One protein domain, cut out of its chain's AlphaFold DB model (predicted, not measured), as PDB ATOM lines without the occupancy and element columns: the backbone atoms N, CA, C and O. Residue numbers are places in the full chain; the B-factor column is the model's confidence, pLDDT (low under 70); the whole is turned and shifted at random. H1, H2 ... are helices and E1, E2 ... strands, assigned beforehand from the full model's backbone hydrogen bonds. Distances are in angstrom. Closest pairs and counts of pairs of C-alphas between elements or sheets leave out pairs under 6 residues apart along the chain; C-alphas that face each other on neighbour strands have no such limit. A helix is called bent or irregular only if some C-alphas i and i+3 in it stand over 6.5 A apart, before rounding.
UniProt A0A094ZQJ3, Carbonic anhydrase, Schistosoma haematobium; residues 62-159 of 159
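AT A GLANCE: This is residues 62 to 159 of the 159 residues of the protein "Carbonic anhydrase" of Schistosoma haematobium (UniProt A0A094ZQJ3). One long helix, H2, packs on two small antiparallel sheets, the hairpin E1 E2 and the three-strand sheet E3 E4 E5, which meet where E2 comes close to E5. H3 lies beyond the last residue of H2, and the short H4 packs loosely on E4. The printed part has 98 residues, in the order E1 E2 H1 H2 H3 E3 E4 E5 H4; the class is mixed, helices and strands. It is compact, with a radius of gyration of the C-alphas of 13.9 A and spans of 38 by 28 by 19 A.

IN THESE COORDINATES: E1, residues 62 to 65, begins at C-alpha (478.162, 267.584, 381.040). E2 is residues 77 to 80 and H1 residues 81 to 84. H2, residues 89 to 106, is 25.6 A long. H3, residues 109 to 116, is irregular: C-alphas 110 and 113 are 7.3 A apart. E3 is residues 125 to 128, E4 133 to 138, 15.3 A long, and E5 143 to 146. H4, residues 152 to 158, ends at C-alpha (468.905, 281.523, 392.667).

HOW THE PARTS SIT: In the hairpin E1 and E2, N 63 and O 79 are 2.8 A apart. The closest C-alphas of E2 and H2, Leu 77 and Leu 99, are 6.6 A apart; those of E2 and E5, Leu 79 and Ala 143, 5.6 A. E3, E4 and E5 form a meander, each strand the antiparallel neighbour of the one before, with N 126 and O 135 at 2.9 A and N 138 and O 143 at 2.9 A. H2 is on one face of this sheet, two layers, at a height over the sheet of 9.5 A, over E4 and slantwise to the strands at 51 degrees on the local plane. H1 and H4 only graze the sheet. H2 and H3 meet only through their link. Each O i to N i+4 pair is within hydrogen-bond range in H2, 2 of 4 in H3 and 1 of 3 in H4, which has 3 of 4 O i to N i+3 pairs within range; H1 is too short for an O i to N i+4 pair.

THE WHOLE: The C-alphas farthest apart, Ile 70 and Ser 131, are 39.9 A apart. The printed part has no cut; the link E1 to E2 is long. Residues 69, 70 and 72 are under pLDDT 70.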
ATOM      1  N   ILE A  62     479.104 266.454 380.969       90.25
ATOM      2  CA  ILE A  62     478.162 267.584 381.040       90.25
ATOM      3  C   ILE A  62     477.174 267.552 379.871       90.25
ATOM      4  O   ILE A  62     477.548 267.677 378.698       90.25
ATOM      5  N   LEU A  63     475.886 267.455 380.190       91.44
ATOM      6  CA  LEU A  63     474.803 267.704 379.243       91.44
ATOM      7  C   LEU A  63     474.533 269.202 379.170       91.44
ATOM      8  O   LEU A  63     474.482 269.875 380.190       91.44
ATOM      9  N   SER A  64     474.335 269.720 377.962       91.62
ATOM     10  CA  SER A  64     474.052 271.137 377.731       91.62
ATOM     11  C   SER A  64     472.803 271.257 376.870       91.62
ATOM     12  O   SER A  64     472.728 270.644 375.798       91.62
ATOM     13  N   PHE A  65     471.842 272.025 377.368       90.56
ATOM     14  CA  PHE A  65     470.527 272.253 376.795       90.56
ATOM     15  C   PHE A  65     470.434 273.714 376.381       90.56
ATOM     16  O   PHE A  65     470.644 274.623 377.184       90.56
ATOM     17  N   LYS A  66     470.113 273.935 375.110       89.00
ATOM     18  CA  LYS A  66     469.957 275.260 374.522       89.00
ATOM     19  C   LYS A  66     468.706 275.278 373.665       89.00
ATOM     20  O   LYS A  66     468.400 274.288 372.998       89.00
ATOM     21  N   SER A  67     468.003 276.400 373.671       83.44
ATOM     22  CA  SER A  67     466.930 276.622 372.711       83.44
ATOM     23  C   SER A  67     467.521 277.019 371.362       83.44
ATOM     24  O   SER A  67     468.512 277.744 371.294       83.44
ATOM     25  N   SER A  68     466.887 276.570 370.282       74.25
ATOM     26  CA  SER A  68     467.085 277.128 368.941       74.25
ATOM     27  C   SER A  68     466.215 278.369 368.693       74.25
ATOM     28  O   SER A  68     466.133 278.832 367.559       74.25
ATOM     29  N   SER A  69     465.507 278.864 369.718       64.75
ATOM     30  CA  SER A  69     464.554 279.971 369.605       64.75
ATOM     31  C   SER A  69     465.189 281.273 369.146       64.75
ATOM     32  O   SER A  69     466.362 281.554 369.374       64.75
ATOM     33  N   ILE A  70     464.323 282.093 368.562       58.62
ATOM     34  CA  ILE A  70     464.630 283.334 367.857       58.62
ATOM     35  C   ILE A  70     465.055 284.463 368.813       58.62
ATOM     36  O   ILE A  70     465.819 285.339 368.409       58.62
ATOM     37  N   HIS A  71     464.615 284.457 370.082       72.75
ATOM     38  CA  HIS A  71     464.969 285.528 371.019       72.75
ATOM     39  C   HIS A  71     466.268 285.239 371.792       72.75
ATOM     40  O   HIS A  71     466.485 284.162 372.347       72.75
ATOM     41  N   SER A  72     467.120 286.261 371.892       69.38
ATOM     42  CA  SER A  72     468.487 286.202 372.437       69.38
ATOM     43  C   SER A  72     468.589 285.989 373.954       69.38
ATOM     44  O   SER A  72     469.682 286.064 374.514       69.38
ATOM     45  N   LYS A  73     467.462 285.765 374.644       80.12
ATOM     46  CA  LYS A  73     467.381 285.718 376.116       80.12
ATOM     47  C   LYS A  73     467.103 284.331 376.687       80.12
ATOM     48  O   LYS A  73     467.029 284.195 377.905       80.12
ATOM     49  N   CYS A  74     466.976 283.302 375.849       84.88
ATOM     50  CA  CYS A  74     466.929 281.936 376.355       84.88
ATOM     51  C   CYS A  74     468.306 281.548 376.930       84.88
ATOM     52  O   CYS A  74     469.310 281.676 376.225       84.88
ATOM     53  N   PRO A  75     468.389 281.065 378.182       89.56
ATOM     54  CA  PRO A  75     469.652 280.638 378.761       89.56
ATOM     55  C   PRO A  75     470.110 279.295 378.180       89.56
ATOM     56  O   PRO A  75     469.310 278.512 377.666       89.56
ATOM     57  N   THR A  76     471.396 279.002 378.356       92.00
ATOM     58  CA  THR A  76     471.919 277.633 378.296       92.00
ATOM     59  C   THR A  76     471.809 277.018 379.689       92.00
ATOM     60  O   THR A  76     472.184 277.658 380.673       92.00
ATOM     61  N   LEU A  77     471.284 275.797 379.782       93.94
ATOM     62  CA  LEU A  77     471.253 275.011 381.018       93.94
ATOM     63  C   LEU A  77     472.218 273.840 380.900       93.94
ATOM     64  O   LEU A  77     472.314 273.226 379.840       93.94
ATOM     65  N   GLU A  78     472.903 273.510 381.987       94.88
ATOM     66  CA  GLU A  78     473.876 272.421 382.011       94.88
ATOM     67  C   GLU A  78     473.626 271.465 383.175       94.88
ATOM     68  O   GLU A  78     473.271 271.899 384.270       94.88
ATOM     69  N   LEU A  79     473.817 270.172 382.935       94.50
ATOM     70  CA  LEU A  79     473.728 269.123 383.944       94.50
ATOM     71  C   LEU A  79     475.030 268.329 383.959       94.50
ATOM     72  O   LEU A  79     475.354 267.668 382.971       94.50
ATOM     73  N   ASP A  80     475.764 268.391 385.065       93.94
ATOM     74  CA  ASP A  80     476.928 267.545 385.308       93.94
ATOM     75  C   ASP A  80     476.479 266.181 385.840       93.94
ATOM     76  O   ASP A  80     476.081 266.039 386.998       93.94
ATOM     77  N   LEU A  81     476.576 265.159 384.993       89.50
ATOM     78  CA  LEU A  81     476.192 263.789 385.323       89.50
ATOM     79  C   LEU A  81     477.094 263.169 386.402       89.50
ATOM     80  O   LEU A  81     476.688 262.214 387.061       89.50
ATOM     81  N   ASN A  82     478.296 263.712 386.633       88.62
ATOM     82  CA  ASN A  82     479.204 263.213 387.669       88.62
ATOM     83  C   ASN A  82     478.831 263.683 389.077       88.62
ATOM     84  O   ASN A  82     479.316 263.104 390.052       88.62
ATOM     85  N   SER A  83     477.999 264.720 389.192       86.12
ATOM     86  CA  SER A  83     477.581 265.285 390.480       86.12
ATOM     87  C   SER A  83     476.621 264.366 391.248       86.12
ATOM     88  O   SER A  83     476.575 264.404 392.476       86.12
ATOM     89  N   ALA A  84     475.909 263.475 390.548       81.38
ATOM     90  CA  ALA A  84     474.845 262.646 391.106       81.38
ATOM     91  C   ALA A  84     475.104 261.137 390.925       81.38
ATOM     92  O   ALA A  84     474.253 260.392 390.447       81.38
ATOM     93  N   LYS A  85     476.286 260.662 391.345       79.19
ATOM     94  CA  LYS A  85     476.732 259.258 391.165       79.19
ATOM     95  C   LYS A  85     475.841 258.190 391.813       79.19
ATOM     96  O   LYS A  85     475.979 257.019 391.484       79.19
ATOM     97  N   HIS A  86     474.988 258.572 392.762       86.75
ATOM     98  CA  HIS A  86     474.064 257.656 393.437       86.75
ATOM     99  C   HIS A  86     472.800 257.368 392.612       86.75
ATOM    100  O   HIS A  86     472.071 256.433 392.933       86.75
ATOM    101  N   LEU A  87     472.536 258.161 391.570       88.75
ATOM    102  CA  LEU A  87     471.336 258.057 390.751       88.75
ATOM    103  C   LEU A  87     471.484 257.012 389.646       88.75
ATOM    104  O   LEU A  87     472.563 256.804 389.089       88.75
ATOM    105  N   THR A  88     470.366 256.379 389.295       91.06
ATOM    106  CA  THR A  88     470.311 255.472 388.145       91.06
ATOM    107  C   THR A  88     470.344 256.252 386.825       91.06
ATOM    108  O   THR A  88     470.053 257.447 386.783       91.06
ATOM    109  N   GLU A  89     470.629 255.576 385.706       88.19
ATOM    110  CA  GLU A  89     470.543 256.190 384.366       88.19
ATOM    111  C   GLU A  89     469.145 256.786 384.104       88.19
ATOM    112  O   GLU A  89     469.017 257.842 383.487       88.19
ATOM    113  N   VAL A  90     468.096 256.137 384.617       89.06
ATOM    114  CA  VAL A  90     466.706 256.589 384.482       89.06
ATOM    115  C   VAL A  90     466.462 257.867 385.281       89.06
ATOM    116  O   VAL A  90     465.835 258.796 384.768       89.06
ATOM    117  N   ASP A  91     466.981 257.945 386.503       92.50
ATOM    118  CA  ASP A  91     466.868 259.145 387.333       92.50
ATOM    119  C   ASP A  91     467.612 260.319 386.685       92.50
ATOM    120  O   ASP A  91     467.041 261.400 386.530       92.50
ATOM    121  N   LEU A  92     468.832 260.086 386.192       91.94
ATOM    122  CA  LEU A  92     469.613 261.088 385.459       91.94
ATOM    123  C   LEU A  92     468.902 261.548 384.179       91.94
ATOM    124  O   LEU A  92     468.844 262.747 383.900       91.94
ATOM    125  N   LEU A  93     468.306 260.626 383.417       92.25
ATOM    126  CA  LEU A  93     467.501 260.963 382.241       92.25
ATOM    127  C   LEU A  93     466.269 261.794 382.624       92.25
ATOM    128  O   LEU A  93     465.894 262.722 381.904       92.25
ATOM    129  N   SER A  94     465.638 261.492 383.757       93.19
ATOM    130  CA  SER A  94     464.488 262.255 384.241       93.19
ATOM    131  C   SER A  94     464.878 263.673 384.686       93.19
ATOM    132  O   SER A  94     464.162 264.619 384.360       93.19
ATOM    133  N   GLN A  95     466.048 263.855 385.311       95.00
ATOM    134  CA  GLN A  95     466.620 265.174 385.608       95.00
ATOM    135  C   GLN A  95     466.963 265.946 384.330       95.00
ATOM    136  O   GLN A  95     466.594 267.112 384.186       95.00
ATOM    137  N   ALA A  96     467.597 265.288 383.356       93.75
ATOM    138  CA  ALA A  96     467.861 265.856 382.036       93.75
ATOM    139  C   ALA A  96     466.567 266.327 381.350       93.75
ATOM    140  O   ALA A  96     466.535 267.396 380.737       93.75
ATOM    141  N   ASN A  97     465.477 265.568 381.492       94.31
ATOM    142  CA  ASN A  97     464.182 265.953 380.946       94.31
ATOM    143  C   ASN A  97     463.639 267.228 381.598       94.31
ATOM    144  O   ASN A  97     463.105 268.070 380.883       94.31
ATOM    145  N   VAL A  98     463.811 267.418 382.912       96.19
ATOM    146  CA  VAL A  98     463.413 268.671 383.582       96.19
ATOM    147  C   VAL A  98     464.102 269.873 382.928       96.19
ATOM    148  O   VAL A  98     463.419 270.829 382.567       96.19
ATOM    149  N   LEU A  99     465.414 269.814 382.673       95.25
ATOM    150  CA  LEU A  99     466.136 270.909 382.004       95.25
ATOM    151  C   LEU A  99     465.664 271.125 380.561       95.25
ATOM    152  O   LEU A  99     465.511 272.269 380.134       95.25
ATOM    153  N   GLN A 100     465.401 270.052 379.809       93.19
ATOM    154  CA  GLN A 100     464.853 270.167 378.455       93.19
ATOM    155  C   GLN A 100     463.485 270.869 378.467       93.19
ATOM    156  O   GLN A 100     463.246 271.749 377.639       93.19
ATOM    157  N   GLN A 101     462.610 270.538 379.423       93.00
ATOM    158  CA  GLN A 101     461.318 271.213 379.563       93.00
ATOM    159  C   GLN A 101     461.473 272.662 380.021       93.00
ATOM    160  O   GLN A 101     460.783 273.534 379.498       93.00
ATOM    161  N   MET A 102     462.419 272.964 380.915       94.50
ATOM    162  CA  MET A 102     462.738 274.352 381.259       94.50
ATOM    163  C   MET A 102     463.140 275.150 380.015       94.50
ATOM    164  O   MET A 102     462.631 276.249 379.820       94.50
ATOM    165  N   ILE A 103     463.995 274.599 379.144       92.88
ATOM    166  CA  ILE A 103     464.368 275.234 377.868       92.88
ATOM    167  C   ILE A 103     463.149 275.458 376.968       92.88
ATOM    168  O   ILE A 103     463.043 276.518 376.354       92.88
ATOM    169  N   HIS A 104     462.208 274.511 376.909       91.00
ATOM    170  CA  HIS A 104     460.963 274.713 376.166       91.00
ATOM    171  C   HIS A 104     460.151 275.882 376.731       91.00
ATOM    172  O   HIS A 104     459.719 276.735 375.959       91.00
ATOM    173  N   VAL A 105     460.008 275.986 378.057       92.06
ATOM    174  CA  VAL A 105     459.313 277.128 378.671       92.06
ATOM    175  C   VAL A 105     460.051 278.433 378.372       92.06
ATOM    176  O   VAL A 105     459.428 279.390 377.924       92.06
ATOM    177  N   TYR A 106     461.378 278.465 378.524       91.19
ATOM    178  CA  TYR A 106     462.197 279.632 378.179       91.19
ATOM    179  C   TYR A 106     462.051 280.069 376.719       91.19
ATOM    180  O   TYR A 106     462.249 281.243 376.439       91.19
ATOM    181  N   SER A 107     461.732 279.147 375.806       89.31
ATOM    182  CA  SER A 107     461.640 279.418 374.368       89.31
ATOM    183  C   SER A 107     460.342 280.103 373.929       89.31
ATOM    184  O   SER A 107     460.243 280.519 372.773       89.31
ATOM    185  N   TYR A 108     459.347 280.221 374.816       90.25
ATOM    186  CA  TYR A 108     458.093 280.891 374.486       90.25
ATOM    187  C   TYR A 108     458.294 282.398 374.337       90.25
ATOM    188  O   TYR A 108     458.609 283.101 375.295       90.25
ATOM    189  N   GLU A 109     457.998 282.911 373.143       87.88
ATOM    190  CA  GLU A 109     458.169 284.327 372.806       87.88
ATOM    191  C   GLU A 109     457.411 285.265 373.759       87.88
ATOM    192  O   GLU A 109     457.936 286.314 374.131       87.88
ATOM    193  N   MET A 110     456.232 284.854 374.243       89.69
ATOM    194  CA  MET A 110     455.430 285.611 375.214       89.69
ATOM    195  C   MET A 110     456.198 285.947 376.503       89.69
ATOM    196  O   MET A 110     455.938 286.973 377.129       89.69
ATOM    197  N   LEU A 111     457.163 285.110 376.894       89.00
ATOM    198  CA  LEU A 111     457.958 285.315 378.103       89.00
ATOM    199  C   LEU A 111     459.173 286.222 377.865       89.00
ATOM    200  O   LEU A 111     459.782 286.678 378.829       89.00
ATOM    201  N   THR A 112     459.514 286.536 376.610       86.56
ATOM    202  CA  THR A 112     460.746 287.258 376.238       86.56
ATOM    203  C   THR A 112     460.920 288.558 377.013       86.56
ATOM    204  O   THR A 112     461.988 288.797 377.573       86.56
ATOM    205  N   ASN A 113     459.875 289.390 377.082       88.44
ATOM    206  CA  ASN A 113     459.948 290.691 377.751       88.44
ATOM    207  C   ASN A 113     460.119 290.547 379.268       88.44
ATOM    208  O   ASN A 113     460.946 291.235 379.861       88.44
ATOM    209  N   GLN A 114     459.380 289.622 379.887       90.88
ATOM    210  CA  GLN A 114     459.455 289.375 381.329       90.88
ATOM    211  C   GLN A 114     460.816 288.793 381.727       90.88
ATOM    212  O   GLN A 114     461.401 289.210 382.725       90.88
ATOM    213  N   LEU A 115     461.351 287.883 380.907       89.56
ATOM    214  CA  LEU A 115     462.692 287.328 381.067       89.56
ATOM    215  C   LEU A 115     463.772 288.405 380.890       89.56
ATOM    216  O   LEU A 115     464.702 288.472 381.686       89.56
ATOM    217  N   ALA A 116     463.644 289.280 379.887       86.31
ATOM    218  CA  ALA A 116     464.607 290.355 379.634       86.31
ATOM    219  C   ALA A 116     464.651 291.403 380.757       86.31
ATOM    220  O   ALA A 116     465.706 291.979 381.012       86.31
ATOM    221  N   GLN A 117     463.516 291.640 381.418       89.88
ATOM    222  CA  GLN A 117     463.381 292.582 382.531       89.88
ATOM    223  C   GLN A 117     463.647 291.939 383.903       89.88
ATOM    224  O   GLN A 117     463.500 292.607 384.921       89.88
ATOM    225  N   ASN A 118     464.034 290.657 383.949       87.19
ATOM    226  CA  ASN A 118     464.208 289.878 385.182       87.19
ATOM    227  C   ASN A 118     462.956 289.843 386.085       87.19
ATOM    228  O   ASN A 118     463.073 289.680 387.298       87.19
ATOM    229  N   LEU A 119     461.760 289.974 385.502       90.44
ATOM    230  CA  LEU A 119     460.474 289.913 386.215       90.44
ATOM    231  C   LEU A 119     459.952 288.481 386.378       90.44
ATOM    232  O   LEU A 119     459.018 288.246 387.139       90.44
ATOM    233  N   LEU A 120     460.532 287.532 385.641       90.25
ATOM    234  CA  LEU A 120     460.173 286.121 385.676       90.25
ATOM    235  C   LEU A 120     461.429 285.264 385.814       90.25
ATOM    236  O   LEU A 120     462.412 285.457 385.094       90.25
ATOM    237  N   ARG A 121     461.359 284.270 386.697       88.75
ATOM    238  CA  ARG A 121     462.362 283.215 386.849       88.75
ATOM    239  C   ARG A 121     461.681 281.859 386.711       88.75
ATOM    240  O   ARG A 121     460.522 281.694 387.081       88.75
ATOM    241  N   ILE A 122     462.391 280.903 386.118       92.38
ATOM    242  CA  ILE A 122     461.901 279.539 385.901       92.38
ATOM    243  C   ILE A 122     462.833 278.606 386.662       92.38
ATOM    244  O   ILE A 122     464.052 278.643 386.463       92.38
ATOM    245  N   HIS A 123     462.246 277.751 387.494       94.62
ATOM    246  CA  HIS A 123     462.964 276.791 388.324       94.62
ATOM    247  C   HIS A 123     462.605 275.365 387.922       94.62
ATOM    248  O   HIS A 123     461.456 275.062 387.605       94.62
ATOM    249  N   GLY A 124     463.611 274.496 387.938       96.56
ATOM    250  CA  GLY A 124     463.432 273.061 387.778       96.56
ATOM    251  C   GLY A 124     463.353 272.418 389.149       96.56
ATOM    252  O   GLY A 124     464.284 272.555 389.936       96.56
ATOM    253  N   ILE A 125     462.260 271.714 389.418       96.62
ATOM    254  CA  ILE A 125     462.090 270.918 390.632       96.62
ATOM    255  C   ILE A 125     462.085 269.451 390.218       96.62
ATOM    256  O   ILE A 125     461.444 269.081 389.233       96.62
ATOM    257  N   TRP A 126     462.802 268.623 390.965       97.25
ATOM    258  CA  TRP A 126     462.855 267.183 390.758       97.25
ATOM    259  C   TRP A 126     462.637 266.455 392.084       97.25
ATOM    260  O   TRP A 126     463.103 266.907 393.127       97.25
ATOM    261  N   PHE A 127     461.897 265.351 392.053       95.38
ATOM    262  CA  PHE A 127     461.538 264.586 393.244       95.38
ATOM    263  C   PHE A 127     462.239 263.232 393.229       95.38
ATOM    264  O   PHE A 127     462.015 262.425 392.326       95.38
ATOM    265  N   GLU A 128     463.062 262.980 394.243       93.94
ATOM    266  CA  GLU A 128     463.741 261.704 394.424       93.94
ATOM    267  C   GLU A 128     462.791 260.704 395.085       93.94
ATOM    268  O   GLU A 128     462.509 260.782 396.281       93.94
ATOM    269  N   LEU A 129     462.296 259.739 394.306       88.75
ATOM    270  CA  LEU A 129     461.233 258.837 394.755       88.75
ATOM    271  C   LEU A 129     461.630 257.978 395.964       88.75
ATOM    272  O   LEU A 129     460.815 257.769 396.856       88.75
ATOM    273  N   TYR A 130     462.867 257.479 395.993       87.88
ATOM    274  CA  TYR A 130     463.315 256.545 397.030       87.88
ATOM    275  C   TYR A 130     463.538 257.214 398.387       87.88
ATOM    276  O   TYR A 130     463.252 256.614 399.420       87.88
ATOM    277  N   SER A 131     464.052 258.442 398.392       89.31
ATOM    278  CA  SER A 131     464.349 259.188 399.618       89.31
ATOM    279  C   SER A 131     463.216 260.133 400.032       89.31
ATOM    280  O   SER A 131     463.225 260.644 401.151       89.31
ATOM    281  N   GLY A 132     462.266 260.399 399.129       92.69
ATOM    282  CA  GLY A 132     461.206 261.386 399.311       92.69
ATOM    283  C   GLY A 132     461.697 262.836 399.281       92.69
ATOM    284  O   GLY A 132     460.987 263.730 399.742       92.69
ATOM    285  N   ARG A 133     462.917 263.094 398.791       93.88
ATOM    286  CA  ARG A 133     463.515 264.436 398.790       93.88
ATOM    287  C   ARG A 133     463.065 265.251 397.588       93.88
ATOM    288  O   ARG A 133     462.994 264.759 396.465       93.88
ATOM    289  N   VAL A 134     462.840 266.540 397.823       95.06
ATOM    290  CA  VAL A 134     462.666 267.539 396.766       95.06
ATOM    291  C   VAL A 134     464.016 268.190 396.496       95.06
ATOM    292  O   VAL A 134     464.690 268.643 397.423       95.06
ATOM    293  N   LEU A 135     464.407 268.228 395.228       96.19
ATOM    294  CA  LEU A 135     465.627 268.859 394.763       96.19
ATOM    295  C   LEU A 135     465.285 270.013 393.816       96.19
ATOM    296  O   LEU A 135     464.365 269.912 393.001       96.19
ATOM    297  N   ILE A 136     466.055 271.093 393.890       96.75
ATOM    298  CA  ILE A 136     465.967 272.233 392.972       96.75
ATOM    299  C   ILE A 136     467.206 272.239 392.086       96.75
ATOM    300  O   ILE A 136     468.324 272.004 392.546       96.75
ATOM    301  N   TYR A 137     467.009 272.508 390.800       96.75
ATOM    302  CA  TYR A 137     468.107 272.707 389.871       96.75
ATOM    303  C   TYR A 137     468.867 273.999 390.193       96.75
ATOM    304  O   TYR A 137     468.304 275.091 390.104       96.75
ATOM    305  N   SER A 138     470.153 273.858 390.508       95.75
ATOM    306  CA  SER A 138     471.098 274.960 390.663       95.75
ATOM    307  C   SER A 138     471.888 275.149 389.371       95.75
ATOM    308  O   SER A 138     472.567 274.237 388.886       95.75
ATOM    309  N   ARG A 139     471.840 276.365 388.825       93.75
ATOM    310  CA  ARG A 139     472.612 276.764 387.639       93.75
ATOM    311  C   ARG A 139     474.097 276.836 387.948       93.75
ATOM    312  O   ARG A 139     474.907 276.464 387.103       93.75
ATOM    313  N   LEU A 140     474.441 277.308 389.147       93.38
ATOM    314  CA  LEU A 140     475.825 277.439 389.597       93.38
ATOM    315  C   LEU A 140     476.498 276.067 389.698       93.38
ATOM    316  O   LEU A 140     477.599 275.878 389.186       93.38
ATOM    317  N   ASN A 141     475.807 275.109 390.316       94.75
ATOM    318  CA  ASN A 141     476.330 273.762 390.539       94.75
ATOM    319  C   ASN A 141     476.114 272.829 389.342       94.75
ATOM    320  O   ASN A 141     476.669 271.734 389.325       94.75
ATOM    321  N   LYS A 142     475.312 273.243 388.348       95.88
ATOM    322  CA  LYS A 142     474.921 272.421 387.189       95.88
ATOM    323  C   LYS A 142     474.323 271.080 387.627       95.88
ATOM    324  O   LYS A 142     474.577 270.046 387.018       95.88
ATOM    325  N   ALA A 143     473.564 271.095 388.719       95.75
ATOM    326  CA  ALA A 143     473.098 269.899 389.406       95.75
ATOM    327  C   ALA A 143     471.792 270.169 390.156       95.75
ATOM    328  O   ALA A 143     471.459 271.314 390.471       95.75
ATOM    329  N   PHE A 144     471.060 269.103 390.465       96.19
ATOM    330  CA  PHE A 144     469.927 269.158 391.380       96.19
ATOM    331  C   PHE A 144     470.430 269.037 392.816       96.19
ATOM    332  O   PHE A 144     471.095 268.062 393.160       96.19
ATOM    333  N   LEU A 145     470.105 270.023 393.650       95.31
ATOM    334  CA  LEU A 145     470.475 270.045 395.061       95.31
ATOM    335  C   LEU A 145     469.240 269.786 395.927       95.31
ATOM    336  O   LEU A 145     468.204 270.410 395.684       95.31
ATOM    337  N   PRO A 146     469.318 268.902 396.935       95.25
ATOM    338  CA  PRO A 146     468.218 268.693 397.869       95.25
ATOM    339  C   PRO A 146     467.954 269.969 398.656       95.25
ATOM    340  O   PRO A 146     468.898 270.664 399.014       95.25
ATOM    341  N   ILE A 147     466.687 270.263 398.938       94.50
ATOM    342  CA  ILE A 147     466.310 271.379 399.807       94.50
ATOM    343  C   ILE A 147     466.556 270.954 401.259       94.50
ATOM    344  O   ILE A 147     465.803 270.154 401.815       94.50
ATOM    345  N   THR A 148     467.625 271.464 401.862       94.75
ATOM    346  CA  THR A 148     468.018 271.213 403.256       94.75
ATOM    347  C   THR A 148     468.417 272.527 403.926       94.75
ATOM    348  O   THR A 148     468.557 273.549 403.257       94.75
ATOM    349  N   GLU A 149     468.630 272.517 405.242       93.62
ATOM    350  CA  GLU A 149     469.114 273.699 405.978       93.62
ATOM    351  C   GLU A 149     470.470 274.209 405.456       93.62
ATOM    352  O   GLU A 149     470.737 275.408 405.475       93.62
ATOM    353  N   GLU A 150     471.305 273.313 404.930       93.62
ATOM    354  CA  GLU A 150     472.630 273.645 404.399       93.62
ATOM    355  C   GLU A 150     472.562 274.282 403.003       93.62
ATOM    356  O   GLU A 150     473.364 275.154 402.668       93.62
ATOM    357  N   THR A 151     471.606 273.860 402.171       93.12
ATOM    358  CA  THR A 151     471.506 274.287 400.765       93.12
ATOM    359  C   THR A 151     470.508 275.420 400.550       93.12
ATOM    360  O   THR A 151     470.624 276.142 399.561       93.12
ATOM    361  N   ILE A 152     469.541 275.617 401.453       92.44
ATOM    362  CA  ILE A 152     468.456 276.591 401.262       92.44
ATOM    363  C   ILE A 152     468.984 278.008 401.042       92.44
ATOM    364  O   ILE A 152     468.487 278.714 400.171       92.44
ATOM    365  N   THR A 153     470.028 278.410 401.769       91.94
ATOM    366  CA  THR A 153     470.608 279.750 401.645       91.94
ATOM    367  C   THR A 153     471.197 279.980 400.255       91.94
ATOM    368  O   THR A 153     470.973 281.036 399.673       91.94
ATOM    369  N   SER A 154     471.898 278.994 399.679       91.19
ATOM    370  CA  SER A 154     472.437 279.133 398.319       91.19
ATOM    371  C   SER A 154     471.327 279.098 397.269       91.19
ATOM    372  O   SER A 154     471.333 279.911 396.347       91.19
ATOM    373  N   LEU A 155     470.326 278.231 397.454       91.06
ATOM    374  CA  LEU A 155     469.176 278.122 396.559       91.06
ATOM    375  C   LEU A 155     468.329 279.400 396.549       91.06
ATOM    376  O   LEU A 155     467.875 279.808 395.487       91.06
ATOM    377  N   LEU A 156     468.170 280.081 397.688       90.69
ATOM    378  CA  LEU A 156     467.444 281.354 397.784       90.69
ATOM    379  C   LEU A 156     468.094 282.491 396.991       90.69
ATOM    380  O   LEU A 156     467.396 283.414 396.589       90.69
ATOM    381  N   HIS A 157     469.402 282.440 396.732       88.88
ATOM    382  CA  HIS A 157     470.044 283.405 395.835       88.88
ATOM    383  C   HIS A 157     469.722 283.144 394.356       88.88
ATOM    384  O   HIS A 157     469.865 284.048 393.530       88.88
ATOM    385  N   GLU A 158     469.302 281.921 394.018       83.75
ATOM    386  CA  GLU A 158     468.905 281.523 392.667       83.75
ATOM    387  C   GLU A 158     467.390 281.632 392.425       83.75
ATOM    388  O   GLU A 158     466.995 281.686 391.258       83.75
ATOM    389  N   LEU A 159     466.574 281.676 393.493       77.44
ATOM    390  CA  LEU A 159     465.119 281.917 393.502       77.44
ATOM    391  C   LEU A 159     464.801 283.402 393.357       77.44
ATOM    392  O   LEU A 159     464.067 283.757 392.409       77.44
TER     393      LEU A 159